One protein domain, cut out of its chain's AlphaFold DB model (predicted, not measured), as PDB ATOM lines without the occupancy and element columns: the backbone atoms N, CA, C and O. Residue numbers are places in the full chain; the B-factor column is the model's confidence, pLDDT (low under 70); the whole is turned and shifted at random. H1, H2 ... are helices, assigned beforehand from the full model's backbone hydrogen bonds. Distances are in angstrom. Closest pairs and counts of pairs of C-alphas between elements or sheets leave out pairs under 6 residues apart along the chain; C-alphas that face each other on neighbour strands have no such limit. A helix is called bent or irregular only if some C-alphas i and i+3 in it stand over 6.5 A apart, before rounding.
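This is residues 6 to 57 of the 59 residues of an uncharacterized protein of Cyanobacteria bacterium 13_1_40CM_2_61_4 (UniProt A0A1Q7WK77). Two separate helices sit at either side of a long open link, with no shared core: H1 is a free arm that makes one end of the long axis, the link runs on from it and loops round at residues 33 to 38, and H2 turns off away from that axis. The printed part has 52 residues with two named helices, H1 then H2, and no named strand; the class is all helix. The whole is extended and flat, with a radius of gyration of the C-alphas of 18.3 A and spans of 55 by 32 by 15 A.

Find C-alpha 6 at (-8.299, 17.859, 29.557); from there H1, residues 6 to 22, runs 24.1 A to C-alpha 22 at (0.946, 31.296, 11.816). H1 is neither bent nor irregular, but only just: C-alphas 17 and 20 are 6.1 A apart. Read on through residues 23 to 41, which hold no named element, to H2, residues 42 to 56, which runs 21.5 A and ends with C-alpha 56 at (9.030, 53.130, 16.829).

Compare the two helices and you will find H1 and H2 apart, with no C-alpha of the one within 8 A of the other. Look along z: it falls from 29.557 at C-alpha 6 to 11.816 at C-alpha 22, and rises from -3.587 at C-alpha 42 to 16.829 at C-alpha 56. In H2 every O i to N i+4 pair is within hydrogen-bond range; in H1 11 of 13 are. Residues 6 to 27, 33 to 38 and 46 to 57 stand free.

The C-alphas farthest apart are those of Thr 6 and Thr 36, at 56.2 A. The printed part has no cut, and the link from H1 to H2, 19 residues, is long. Look in the B-factor column for low confidence: pLDDT is under 70 at residue 20 and residues 22 to 30, and its mean over the printed part is 80.7.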
ATOM      1  N   THR A   6      -7.323  17.062  30.310       82.75
ATOM      2  CA  THR A   6      -8.299  17.859  29.557       82.75
ATOM      3  C   THR A   6      -7.775  19.228  29.130       82.75
ATOM      4  O   THR A   6      -8.231  19.776  28.129       82.75
ATOM      5  N   ASP A   7      -6.837  19.807  29.876       85.25
ATOM      6  CA  ASP A   7      -6.221  21.081  29.511       85.25
ATOM      7  C   ASP A   7      -5.138  20.884  28.448       85.25
ATOM      8  O   ASP A   7      -5.060  21.691  27.522       85.25
ATOM      9  N   ASP A   8      -4.404  19.768  28.490       85.88
ATOM     10  CA  ASP A   8      -3.455  19.386  27.437       85.88
ATOM     11  C   ASP A   8      -4.150  19.175  26.083       85.88
ATOM     12  O   ASP A   8      -3.668  19.634  25.044       85.88
ATOM     13  N   GLU A   9      -5.330  18.551  26.077       87.69
ATOM     14  CA  GLU A   9      -6.141  18.369  24.866       87.69
ATOM     15  C   GLU A   9      -6.613  19.704  24.273       87.69
ATOM     16  O   GLU A   9      -6.536  19.922  23.057       87.69
ATOM     17  N   LYS A  10      -7.059  20.635  25.126       87.94
ATOM     18  CA  LYS A  10      -7.437  21.993  24.702       87.94
ATOM     19  C   LYS A  10      -6.235  22.747  24.148       87.94
ATOM     20  O   LYS A  10      -6.364  23.424  23.124       87.94
ATOM     21  N   LEU A  11      -5.072  22.608  24.786       87.44
ATOM     22  CA  LEU A  11      -3.828  23.221  24.335       87.44
ATOM     23  C   LEU A  11      -3.427  22.675  22.959       87.44
ATOM     24  O   LEU A  11      -3.176  23.450  22.038       87.44
ATOM     25  N   ALA A  12      -3.465  21.356  22.769       87.75
ATOM     26  CA  ALA A  12      -3.163  20.711  21.493       87.75
ATOM     27  C   ALA A  12      -4.132  21.142  20.377       87.75
ATOM     28  O   ALA A  12      -3.710  21.435  19.253       87.75
ATOM     29  N   ALA A  13      -5.431  21.240  20.677       89.19
ATOM     30  CA  ALA A  13      -6.428  21.740  19.734       89.19
ATOM     31  C   ALA A  13      -6.173  23.209  19.350       89.19
ATOM     32  O   ALA A  13      -6.324  23.583  18.184       89.19
ATOM     33  N   LEU A  14      -5.759  24.039  20.311       87.06
ATOM     34  CA  LEU A  14      -5.421  25.440  20.081       87.06
ATOM     35  C   LEU A  14      -4.158  25.584  19.222       87.06
ATOM     36  O   LEU A  14      -4.156  26.353  18.260       87.06
ATOM     37  N   VAL A  15      -3.120  24.796  19.510       88.56
ATOM     38  CA  VAL A  15      -1.881  24.745  18.723       88.56
ATOM     39  C   VAL A  15      -2.183  24.356  17.279       88.56
ATOM     40  O   VAL A  15      -1.782  25.073  16.367       88.56
ATOM     41  N   ARG A  16      -2.972  23.298  17.040       85.75
ATOM     42  CA  ARG A  16      -3.368  22.880  15.680       85.75
ATOM     43  C   ARG A  16      -4.131  23.977  14.929       85.75
ATOM     44  O   ARG A  16      -3.847  24.235  13.760       85.75
ATOM     45  N   LYS A  17      -5.065  24.664  15.597       84.69
ATOM     46  CA  LYS A  17      -5.830  25.781  15.008       84.69
ATOM     47  C   LYS A  17      -4.958  26.993  14.678       84.69
ATOM     48  O   LYS A  17      -5.239  27.695  13.705       84.69
ATOM     49  N   ASN A  18      -3.927  27.255  15.477       85.56
ATOM     50  CA  ASN A  18      -3.038  28.400  15.292       85.56
ATOM     51  C   ASN A  18      -1.863  28.102  14.355       85.56
ATOM     52  O   ASN A  18      -1.428  29.013  13.657       85.56
ATOM     53  N   ALA A  19      -1.415  26.850  14.240       80.31
ATOM     54  CA  ALA A  19      -0.354  26.444  13.317       80.31
ATOM     55  C   ALA A  19      -0.697  26.810  11.860       80.31
ATOM     56  O   ALA A  19       0.110  27.410  11.154       80.31
ATOM     57  N   ALA A  20      -1.944  26.571  11.440       69.38
ATOM     58  CA  ALA A  20      -2.426  26.938  10.106       69.38
ATOM     59  C   ALA A  20      -2.551  28.460   9.878       69.38
ATOM     60  O   ALA A  20      -2.588  28.918   8.734       69.38
ATOM     61  N   LYS A  21      -2.638  29.250  10.956       70.00
ATOM     62  CA  LYS A  21      -2.741  30.717  10.911       70.00
ATOM     63  C   LYS A  21      -1.374  31.394  10.975       70.00
ATOM     64  O   LYS A  21      -1.195  32.421  10.336       70.00
ATOM     65  N   ALA A  22      -0.427  30.812  11.708       64.50
ATOM     66  CA  ALA A  22       0.946  31.296  11.816       64.50
ATOM     67  C   ALA A  22       1.735  31.083  10.514       64.50
ATOM     68  O   ALA A  22       2.538  31.928  10.140       64.50
ATOM     69  N   ALA A  23       1.457  29.995   9.788       62.25
ATOM     70  CA  ALA A  23       2.126  29.679   8.525       62.25
ATOM     71  C   ALA A  23       1.719  30.583   7.348       62.25
ATOM     72  O   ALA A  23       2.363  30.552   6.303       62.25
ATOM     73  N   LYS A  24       0.645  31.371   7.481       62.84
ATOM     74  CA  LYS A  24       0.206  32.297   6.434       62.84
ATOM     75  C   LYS A  24       0.640  33.705   6.823       62.84
ATOM     76  O   LYS A  24      -0.119  34.371   7.536       62.84
ATOM     77  N   PRO A  25       1.812  34.192   6.364       63.97
ATOM     78  CA  PRO A  25       2.073  35.620   6.420       63.97
ATOM     79  C   PRO A  25       0.891  36.295   5.732       63.97
ATOM     80  O   PRO A  25       0.529  35.945   4.604       63.97
ATOM     81  N   LYS A  26       0.199  37.187   6.447       69.06
ATOM     82  CA  LYS A  26      -0.900  37.930   5.839       69.06
ATOM     83  C   LYS A  26      -0.307  38.646   4.639       69.06
ATOM     84  O   LYS A  26       0.588  39.467   4.822       69.06
ATOM     85  N   ALA A  27      -0.779  38.307   3.438       62.72
ATOM     86  CA  ALA A  27      -0.361  39.007   2.236       62.72
ATOM     87  C   ALA A  27      -0.524  40.502   2.514       62.72
ATOM     88  O   ALA A  27      -1.610  40.936   2.925       62.72
ATOM     89  N   LYS A  28       0.567  41.264   2.377       66.19
ATOM     90  CA  LYS A  28       0.536  42.725   2.437       66.19
ATOM     91  C   LYS A  28      -0.367  43.153   1.290       66.19
ATOM     92  O   LYS A  28       0.052  43.237   0.142       66.19
ATOM     93  N   ARG A  29      -1.660  43.291   1.575       67.56
ATOM     94  CA  ARG A  29      -2.637  43.674   0.567       67.56
ATOM     95  C   ARG A  29      -2.280  45.101   0.173       67.56
ATOM     96  O   ARG A  29      -2.387  45.989   1.020       67.56
ATOM     97  N   ARG A  30      -1.809  45.281  -1.065       66.94
ATOM     98  CA  ARG A  30      -1.546  46.601  -1.650       66.94
ATOM     99  C   ARG A  30      -2.830  47.412  -1.535       66.94
ATOM    100  O   ARG A  30      -3.908  46.938  -1.907       66.94
ATOM    101  N   ARG A  31      -2.735  48.569  -0.896       70.31
ATOM    102  CA  ARG A  31      -3.896  49.399  -0.579       70.31
ATOM    103  C   ARG A  31      -4.009  50.465  -1.660       70.31
ATOM    104  O   ARG A  31      -3.448  51.540  -1.530       70.31
ATOM    105  N   GLN A  32      -4.728  50.154  -2.733       72.94
ATOM    106  CA  GLN A  32      -5.119  51.160  -3.719       72.94
ATOM    107  C   GLN A  32      -6.434  51.797  -3.275       72.94
ATOM    108  O   GLN A  32      -7.486  51.161  -3.319       72.94
ATOM    109  N   TYR A  33      -6.345  53.023  -2.764       77.19
ATOM    110  CA  TYR A  33      -7.497  53.805  -2.302       77.19
ATOM    111  C   TYR A  33      -8.041  54.755  -3.377       77.19
ATOM    112  O   TYR A  33      -9.191  55.171  -3.284       77.19
ATOM    113  N   ASP A  34      -7.233  55.056  -4.393       84.50
ATOM    114  CA  ASP A  34      -7.570  55.886  -5.548       84.50
ATOM    115  C   ASP A  34      -7.190  55.120  -6.819       84.50
ATOM    116  O   ASP A  34      -6.081  54.590  -6.921       84.50
ATOM    117  N   ALA A  35      -8.118  55.050  -7.771       82.38
ATOM    118  CA  ALA A  35      -7.935  54.355  -9.040       82.38
ATOM    119  C   ALA A  35      -6.976  55.084 -10.000       82.38
ATOM    120  O   ALA A  35      -6.540  54.496 -10.986       82.38
ATOM    121  N   THR A  36      -6.661  56.353  -9.731       87.19
ATOM    122  CA  THR A  36      -5.720  57.157 -10.524       87.19
ATOM    123  C   THR A  36      -4.281  57.075 -10.018       87.19
ATOM    124  O   THR A  36      -3.353  57.479 -10.719       87.19
ATOM    125  N   LEU A  37      -4.071  56.531  -8.815       81.81
ATOM    126  CA  LEU A  37      -2.739  56.377  -8.244       81.81
ATOM    127  C   LEU A  37      -1.997  55.202  -8.876       81.81
ATOM    128  O   LEU A  37      -2.554  54.132  -9.138       81.81
ATOM    129  N   GLN A  38      -0.689  55.386  -9.049       83.88
ATOM    130  CA  GLN A  38       0.187  54.316  -9.500       83.88
ATOM    131  C   GLN A  38       0.184  53.149  -8.491       83.88
ATOM    132  O   GLN A  38       0.050  53.372  -7.281       83.88
ATOM    133  N   PRO A  39       0.297  51.892  -8.960       83.81
ATOM    134  CA  PRO A  39       0.410  50.735  -8.080       83.81
ATOM    135  C   PRO A  39       1.604  50.873  -7.136       83.81
ATOM    136  O   PRO A  39       2.700  51.188  -7.589       83.81
ATOM    137  N   GLU A  40       1.406  50.582  -5.844       82.25
ATOM    138  CA  GLU A  40       2.523  50.485  -4.893       82.25
ATOM    139  C   GLU A  40       3.542  49.458  -5.409       82.25
ATOM    140  O   GLU A  40       3.176  48.321  -5.749       82.25
ATOM    141  N   THR A  41       4.806  49.872  -5.458       86.56
ATOM    142  CA  THR A  41       5.937  49.004  -5.791       86.56
ATOM    143  C   THR A  41       6.481  48.323  -4.539       86.56
ATOM    144  O   THR A  41       6.160  48.699  -3.407       86.56
ATOM    145  N   ASP A  42       7.312  47.299  -4.724       82.75
ATOM    146  CA  ASP A  42       7.926  46.612  -3.587       82.75
ATOM    147  C   ASP A  42       8.878  47.556  -2.824       82.75
ATOM    148  O   ASP A  42       8.842  47.584  -1.592       82.75
ATOM    149  N   GLU A  43       9.580  48.455  -3.527       84.69
ATOM    150  CA  GLU A  43      10.394  49.519  -2.916       84.69
ATOM    151  C   GLU A  43       9.573  50.439  -1.996       84.69
ATOM    152  O   GLU A  43      10.017  50.797  -0.903       84.69
ATOM    153  N   ASP A  44       8.354  50.809  -2.399       83.38
ATOM    154  CA  ASP A  44       7.476  51.651  -1.576       83.38
ATOM    155  C   ASP A  44       7.092  50.945  -0.272       83.38
ATOM    156  O   ASP A  44       7.004  51.567   0.794       83.38
ATOM    157  N   THR A  45       6.910  49.621  -0.326       82.69
ATOM    158  CA  THR A  45       6.596  48.834   0.867       82.69
ATOM    159  C   THR A  45       7.776  48.694   1.824       82.69
ATOM    160  O   THR A  45       7.544  48.687   3.036       82.69
ATOM    161  N   GLU A  46       9.004  48.622   1.309       85.50
ATOM    162  CA  GLU A  46      10.240  48.594   2.101       85.50
ATOM    163  C   GLU A  46      10.502  49.945   2.771       85.50
ATOM    164  O   GLU A  46      10.721  50.001   3.984       85.50
ATOM    165  N   ARG A  47      10.372  51.054   2.025       88.69
ATOM    166  CA  ARG A  47      10.483  52.419   2.573       88.69
ATOM    167  C   ARG A  47       9.506  52.636   3.723       88.69
ATOM    168  O   ARG A  47       9.871  53.165   4.769       88.69
ATOM    169  N   ARG A  48       8.254  52.202   3.562       86.00
ATOM    170  CA  ARG A  48       7.235  52.340   4.609       86.00
ATOM    171  C   ARG A  48       7.605  51.585   5.882       86.00
ATOM    172  O   ARG A  48       7.388  52.100   6.982       86.00
ATOM    173  N   ASP A  49       8.111  50.364   5.747       86.44
ATOM    174  CA  ASP A  49       8.525  49.564   6.896       86.44
ATOM    175  C   ASP A  49       9.723  50.213   7.597       86.44
ATOM    176  O   ASP A  49       9.698  50.352   8.820       86.44
ATOM    177  N   PHE A  50      10.683  50.730   6.825       89.12
ATOM    178  CA  PHE A  50      11.812  51.506   7.333       89.12
ATOM    179  C   PHE A  50      11.359  52.717   8.166       89.12
ATOM    180  O   PHE A  50      11.739  52.847   9.329       89.12
ATOM    181  N   PHE A  51      10.473  53.567   7.629       88.94
ATOM    182  CA  PHE A  51       9.937  54.715   8.376       88.94
ATOM    183  C   PHE A  51       9.117  54.297   9.601       88.94
ATOM    184  O   PHE A  51       9.152  54.964  10.635       88.94
ATOM    185  N   SER A  52       8.383  53.186   9.512       88.06
ATOM    186  CA  SER A  52       7.608  52.656  10.639       88.06
ATOM    187  C   SER A  52       8.512  52.184  11.774       88.06
ATOM    188  O   SER A  52       8.153  52.315  12.941       88.06
ATOM    189  N   GLU A  53       9.669  51.617  11.445       88.88
ATOM    190  CA  GLU A  53      10.657  51.180  12.424       88.88
ATOM    191  C   GLU A  53      11.423  52.360  13.024       88.88
ATOM    192  O   GLU A  53      11.604  52.402  14.240       88.88
ATOM    193  N   MET A  54      11.771  53.358  12.209       89.12
ATOM    194  CA  MET A  54      12.347  54.619  12.684       89.12
ATOM    195  C   MET A  54      11.406  55.323  13.665       89.12
ATOM    196  O   MET A  54      11.833  55.716  14.738       89.12
ATOM    197  N   LYS A  55      10.106  55.397  13.356       86.44
ATOM    198  CA  LYS A  55       9.101  56.004  14.241       86.44
ATOM    199  C   LYS A  55       8.896  55.246  15.559       86.44
ATOM    200  O   LYS A  55       8.487  55.843  16.540       86.44
ATOM    201  N   LYS A  56       9.119  53.928  15.588       86.38
ATOM    202  CA  LYS A  56       9.030  53.130  16.829       86.38
ATOM    203  C   LYS A  56      10.232  53.336  17.745       86.38
ATOM    204  O   LYS A  56      10.141  53.047  18.933       86.38
ATOM    205  N   ARG A  57      11.360  53.757  17.179       77.75
ATOM    206  CA  ARG A  57      12.552  54.161  17.914       77.75
ATOM    207  C   ARG A  57      12.424  55.663  18.168       77.75
ATOM    208  O   ARG A  57      13.009  56.448  17.433       77.75
TER     209      ARG A  57